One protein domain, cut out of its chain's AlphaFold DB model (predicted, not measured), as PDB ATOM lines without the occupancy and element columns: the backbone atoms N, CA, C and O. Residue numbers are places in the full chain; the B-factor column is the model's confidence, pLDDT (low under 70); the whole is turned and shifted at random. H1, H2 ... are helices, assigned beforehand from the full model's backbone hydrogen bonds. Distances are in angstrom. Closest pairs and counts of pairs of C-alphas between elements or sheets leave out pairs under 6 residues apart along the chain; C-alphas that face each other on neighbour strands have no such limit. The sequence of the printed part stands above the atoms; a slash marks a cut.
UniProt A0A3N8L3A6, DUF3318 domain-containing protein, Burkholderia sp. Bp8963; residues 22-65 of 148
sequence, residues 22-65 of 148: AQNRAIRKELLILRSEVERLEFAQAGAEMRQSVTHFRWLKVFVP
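This is residues 22 to 65 of the 148 residues of the protein "DUF3318 domain-containing protein" of Burkholderia sp. Bp8963 (UniProt A0A3N8L3A6). One long, gently kinked helix, H1, makes nearly the whole length, and residues 57 to 65, with the short helix H2, form a small hook at its end. The printed part has 44 residues with two named helices, H1 then H2, and no named strand; the class is all helix. It is extended, with a radius of gyration of the C-alphas of 18.0 A, and only just a rod, spanning 55 by 16 by 9 A.

H1, residues 22 to 56, has a kink of 27 degrees near residue 46. A tight link of 3 residues leads to H2, residues 60 to 63. The two helices are close but not clearly touching; their closest C-alphas, those of Val 54 and Leu 60, are 7.5 A apart. Every O i to N i+4 pair in H1 is within hydrogen-bond range; H2 is too short for such a pair.

H1 runs 50.9 A from C-alpha 22 at (-10.895, 51.121, -7.987) to C-alpha 56 at (-20.142, 32.043, 38.293). H2 ends at C-alpha 63, (-16.959, 19.518, 33.351).

The C-alphas farthest apart, those of Ala 22 and Val 62, are 55.2 A apart. The printed part has no cut. Mean pLDDT of the printed part is 72.4, and residues 42 to 65 are under 70.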
ATOM      1  N   ALA A  22     -11.971  51.640  -8.829       82.81
ATOM      2  CA  ALA A  22     -10.895  51.121  -7.987       82.81
ATOM      3  C   ALA A  22     -10.860  51.784  -6.596       82.81
ATOM      4  O   ALA A  22     -10.709  51.093  -5.592       82.81
ATOM      5  N   GLN A  23     -11.084  53.099  -6.525       79.81
ATOM      6  CA  GLN A  23     -11.130  53.861  -5.271       79.81
ATOM      7  C   GLN A  23     -12.362  53.482  -4.442       79.81
ATOM      8  O   GLN A  23     -12.250  53.251  -3.244       79.81
ATOM      9  N   ASN A  24     -13.517  53.284  -5.083       83.12
ATOM     10  CA  ASN A  24     -14.712  52.765  -4.408       83.12
ATOM     11  C   ASN A  24     -14.509  51.342  -3.847       83.12
ATOM     12  O   ASN A  24     -15.057  51.007  -2.798       83.12
ATOM     13  N   ARG A  25     -13.707  50.494  -4.512       86.88
ATOM     14  CA  ARG A  25     -13.327  49.167  -3.988       86.88
ATOM     15  C   ARG A  25     -12.336  49.267  -2.832       86.88
ATOM     16  O   ARG A  25     -12.474  48.500  -1.885       86.88
ATOM     17  N   ALA A  26     -11.372  50.184  -2.901       90.25
ATOM     18  CA  ALA A  26     -10.424  50.430  -1.818       90.25
ATOM     19  C   ALA A  26     -11.155  50.913  -0.558       90.25
ATOM     20  O   ALA A  26     -11.052  50.265   0.472       90.25
ATOM     21  N   ILE A  27     -12.023  51.925  -0.671       85.31
ATOM     22  CA  ILE A  27     -12.810  52.444   0.461       85.31
ATOM     23  C   ILE A  27     -13.654  51.342   1.112       85.31
ATOM     24  O   ILE A  27     -13.708  51.254   2.332       85.31
ATOM     25  N   ARG A  28     -14.274  50.449   0.328       90.50
ATOM     26  CA  ARG A  28     -15.008  49.302   0.893       90.50
ATOM     27  C   ARG A  28     -14.108  48.347   1.674       90.50
ATOM     28  O   ARG A  28     -14.562  47.799   2.671       90.50
ATOM     29  N   LYS A  29     -12.872  48.125   1.218       92.88
ATOM     30  CA  LYS A  29     -11.906  47.269   1.918       92.88
ATOM     31  C   LYS A  29     -11.451  47.917   3.216       92.88
ATOM     32  O   LYS A  29     -11.523  47.258   4.241       92.88
ATOM     33  N   GLU A  30     -11.098  49.198   3.179       85.50
ATOM     34  CA  GLU A  30     -10.723  49.946   4.382       85.50
ATOM     35  C   GLU A  30     -11.864  49.939   5.407       85.50
ATOM     36  O   GLU A  30     -11.650  49.665   6.581       85.50
ATOM     37  N   LEU A  31     -13.110  50.128   4.960       88.88
ATOM     38  CA  LEU A  31     -14.285  50.131   5.837       88.88
ATOM     39  C   LEU A  31     -14.584  48.738   6.426       88.88
ATOM     40  O   LEU A  31     -14.956  48.629   7.592       88.88
ATOM     41  N   LEU A  32     -14.393  47.666   5.649       89.06
ATOM     42  CA  LEU A  32     -14.513  46.287   6.141       89.06
ATOM     43  C   LEU A  32     -13.410  45.933   7.148       89.06
ATOM     44  O   LEU A  32     -13.697  45.267   8.142       89.06
ATOM     45  N   ILE A  33     -12.179  46.386   6.911       91.62
ATOM     46  CA  ILE A  33     -11.049  46.190   7.828       91.62
ATOM     47  C   ILE A  33     -11.324  46.927   9.142       91.62
ATOM     48  O   ILE A  33     -11.340  46.289  10.193       91.62
ATOM     49  N   LEU A  34     -11.677  48.213   9.071       88.88
ATOM     50  CA  LEU A  34     -12.043  49.034  10.231       88.88
ATOM     51  C   LEU A  34     -13.187  48.408  11.040       88.88
ATOM     52  O   LEU A  34     -13.136  48.376  12.266       88.88
ATOM     53  N   ARG A  35     -14.201  47.844  10.373       87.69
ATOM     54  CA  ARG A  35     -15.286  47.125  11.053       87.69
ATOM     55  C   ARG A  35     -14.786  45.885  11.792       87.69
ATOM     56  O   ARG A  35     -15.192  45.663  12.924       87.69
ATOM     57  N   SER A  36     -13.909  45.095  11.175       82.38
ATOM     58  CA  SER A  36     -13.348  43.909  11.828       82.38
ATOM     59  C   SER A  36     -12.463  44.262  13.030       82.38
ATOM     60  O   SER A  36     -12.401  43.501  13.996       82.38
ATOM     61  N   GLU A  37     -11.810  45.426  13.001       81.81
ATOM     62  CA  GLU A  37     -11.015  45.934  14.120       81.81
ATOM     63  C   GLU A  37     -11.898  46.421  15.272       81.81
ATOM     64  O   GLU A  37     -11.628  46.078  16.424       81.81
ATOM     65  N   VAL A  38     -13.001  47.117  14.977       84.56
ATOM     66  CA  VAL A  38     -14.015  47.482  15.983       84.56
ATOM     67  C   VAL A  38     -14.645  46.229  16.592       84.56
ATOM     68  O   VAL A  38     -14.677  46.092  17.813       84.56
ATOM     69  N   GLU A  39     -15.048  45.264  15.761       75.75
ATOM     70  CA  GLU A  39     -15.618  43.999  16.230       75.75
ATOM     71  C   GLU A  39     -14.624  43.248  17.134       75.75
ATOM     72  O   GLU A  39     -15.019  42.715  18.167       75.75
ATOM     73  N   ARG A  40     -13.318  43.246  16.826       74.00
ATOM     74  CA  ARG A  40     -12.291  42.624  17.687       74.00
ATOM     75  C   ARG A  40     -12.151  43.294  19.053       74.00
ATOM     76  O   ARG A  40     -11.936  42.587  20.039       74.00
ATOM     77  N   LEU A  41     -12.263  44.618  19.121       73.00
ATOM     78  CA  LEU A  41     -12.208  45.358  20.384       73.00
ATOM     79  C   LEU A  41     -13.469  45.114  21.224       73.00
ATOM     80  O   LEU A  41     -13.366  44.881  22.429       73.00
ATOM     81  N   GLU A  42     -14.636  45.039  20.583       66.25
ATOM     82  CA  GLU A  42     -15.895  44.678  21.241       66.25
ATOM     83  C   GLU A  42     -15.897  43.216  21.720       66.25
ATOM     84  O   GLU A  42     -16.325  42.926  22.840       66.25
ATOM     85  N   PHE A  43     -15.336  42.284  20.940       59.78
ATOM     86  CA  PHE A  43     -15.184  40.883  21.344       59.78
ATOM     87  C   PHE A  43     -14.196  40.696  22.501       59.78
ATOM     88  O   PHE A  43     -14.393  39.797  23.319       59.78
ATOM     89  N   ALA A  44     -13.145  41.513  22.599       66.81
ATOM     90  CA  ALA A  44     -12.206  41.450  23.718       66.81
ATOM     91  C   ALA A  44     -12.870  41.884  25.035       66.81
ATOM     92  O   ALA A  44     -12.685  41.227  26.064       66.81
ATOM     93  N   GLN A  45     -13.694  42.934  24.989       61.16
ATOM     94  CA  GLN A  45     -14.445  43.416  26.147       61.16
ATOM     95  C   GLN A  45     -15.563  42.441  26.541       61.16
ATOM     96  O   GLN A  45     -15.621  41.998  27.691       61.16
ATOM     97  N   ALA A  46     -16.378  42.005  25.577       58.97
ATOM     98  CA  ALA A  46     -17.425  41.012  25.810       58.97
ATOM     99  C   ALA A  46     -16.847  39.654  26.255       58.97
ATOM    100  O   ALA A  46     -17.461  38.931  27.039       58.97
ATOM    101  N   GLY A  47     -15.636  39.308  25.811       61.41
ATOM    102  CA  GLY A  47     -14.937  38.092  26.212       61.41
ATOM    103  C   GLY A  47     -14.567  38.062  27.697       61.41
ATOM    104  O   GLY A  47     -14.601  36.991  28.305       61.41
ATOM    105  N   ALA A  48     -14.252  39.209  28.302       61.00
ATOM    106  CA  ALA A  48     -13.963  39.301  29.732       61.00
ATOM    107  C   ALA A  48     -15.235  39.120  30.579       61.00
ATOM    108  O   ALA A  48     -15.242  38.321  31.517       61.00
ATOM    109  N   GLU A  49     -16.334  39.772  30.192       61.66
ATOM    110  CA  GLU A  49     -17.637  39.640  30.858       61.66
ATOM    111  C   GLU A  49     -18.212  38.225  30.721       61.66
ATOM    112  O   GLU A  49     -18.728  37.652  31.684       61.66
ATOM    113  N   MET A  50     -18.046  37.605  29.550       60.31
ATOM    114  CA  MET A  50     -18.473  36.230  29.310       60.31
ATOM    115  C   MET A  50     -17.642  35.244  30.137       60.31
ATOM    116  O   MET A  50     -18.213  34.360  30.769       60.31
ATOM    117  N   ARG A  51     -16.314  35.420  30.229       64.56
ATOM    118  CA  ARG A  51     -15.463  34.618  31.128       64.56
ATOM    119  C   ARG A  51     -15.875  34.777  32.587       64.56
ATOM    120  O   ARG A  51     -15.885  33.786  33.312       64.56
ATOM    121  N   GLN A  52     -16.259  35.979  33.004       60.53
ATOM    122  CA  GLN A  52     -16.741  36.227  34.356       60.53
ATOM    123  C   GLN A  52     -18.101  35.564  34.602       60.53
ATOM    124  O   GLN A  52     -18.271  34.898  35.612       60.53
ATOM    125  N   SER A  53     -19.054  35.633  33.674       60.62
ATOM    126  CA  SER A  53     -20.329  34.908  33.800       60.62
ATOM    127  C   SER A  53     -20.117  33.387  33.856       60.62
ATOM    128  O   SER A  53     -20.682  32.688  34.696       60.62
ATOM    129  N   VAL A  54     -19.201  32.880  33.033       61.81
ATOM    130  CA  VAL A  54     -18.830  31.464  32.945       61.81
ATOM    131  C   VAL A  54     -18.150  30.950  34.228       61.81
ATOM    132  O   VAL A  54     -18.332  29.783  34.577       61.81
ATOM    133  N   THR A  55     -17.443  31.791  34.995       60.50
ATOM    134  CA  THR A  55     -16.887  31.401  36.309       60.50
ATOM    135  C   THR A  55     -17.922  31.374  37.436       60.50
ATOM    136  O   THR A  55     -17.734  30.624  38.397       60.50
ATOM    137  N   HIS A  56     -19.033  32.115  37.325       64.06
ATOM    138  CA  HIS A  56     -20.142  32.043  38.293       64.06
ATOM    139  C   HIS A  56     -20.908  30.717  38.189       64.06
ATOM    140  O   HIS A  56     -21.473  30.227  39.170       64.06
ATOM    141  N   PHE A  57     -20.878  30.081  37.020       69.06
ATOM    142  CA  PHE A  57     -21.441  28.757  36.810       69.06
ATOM    143  C   PHE A  57     -20.515  27.669  37.370       69.06
ATOM    144  O   PHE A  57     -19.778  26.997  36.652       69.06
ATOM    145  N   ARG A  58     -20.599  27.453  38.690       63.59
ATOM    146  CA  ARG A  58     -19.838  26.430  39.440       63.59
ATOM    147  C   ARG A  58     -19.954  25.012  38.870       63.59
ATOM    148  O   ARG A  58     -19.054  24.211  39.089       63.59
ATOM    149  N   TRP A  59     -21.021  24.706  38.135       69.50
ATOM    150  CA  TRP A  59     -21.194  23.415  37.468       69.50
ATOM    151  C   TRP A  59     -20.209  23.217  36.307       69.50
ATOM    152  O   TRP A  59     -19.759  22.101  36.080       69.50
ATOM    153  N   LEU A  60     -19.777  24.281  35.623       65.88
ATOM    154  CA  LEU A  60     -18.796  24.170  34.540       65.88
ATOM    155  C   LEU A  60     -17.410  23.749  35.054       65.88
ATOM    156  O   LEU A  60     -16.660  23.072  34.357       65.88
ATOM    157  N   LYS A  61     -17.103  24.069  36.316       60.44
ATOM    158  CA  LYS A  61     -15.897  23.615  37.022       60.44
ATOM    159  C   LYS A  61     -15.849  22.089  37.204       60.44
ATOM    160  O   LYS A  61     -14.769  21.550  37.403       60.44
ATOM    161  N   VAL A  62     -16.998  21.412  37.123       67.19
ATOM    162  CA  VAL A  62     -17.123  19.945  37.184       67.19
ATOM    163  C   VAL A  62     -16.851  19.307  35.815       67.19
ATOM    164  O   VAL A  62     -16.300  18.216  35.748       67.19
ATOM    165  N   PHE A  63     -17.168  20.007  34.721       63.97
ATOM    166  CA  PHE A  63     -16.959  19.518  33.351       63.97
ATOM    167  C   PHE A  63     -15.598  19.896  32.750       63.97
ATOM    168  O   PHE A  63     -15.177  19.284  31.771       63.97
ATOM    169  N   VAL A  64     -14.898  20.886  33.319       56.44
ATOM    170  CA  VAL A  64     -13.524  21.245  32.939       56.44
ATOM    171  C   VAL A  64     -12.557  20.695  33.996       56.44
ATOM    172  O   VAL A  64     -12.291  21.378  34.994       56.44
ATOM    173  N   PRO A  65     -12.024  19.471  33.816       46.72
ATOM    174  CA  PRO A  65     -11.042  18.914  34.738       46.72
ATOM    175  C   PRO A  65      -9.809  19.832  34.784       46.72
ATOM    176  O   PRO A  65      -9.176  20.079  33.762       46.72
TER     177      PRO A  65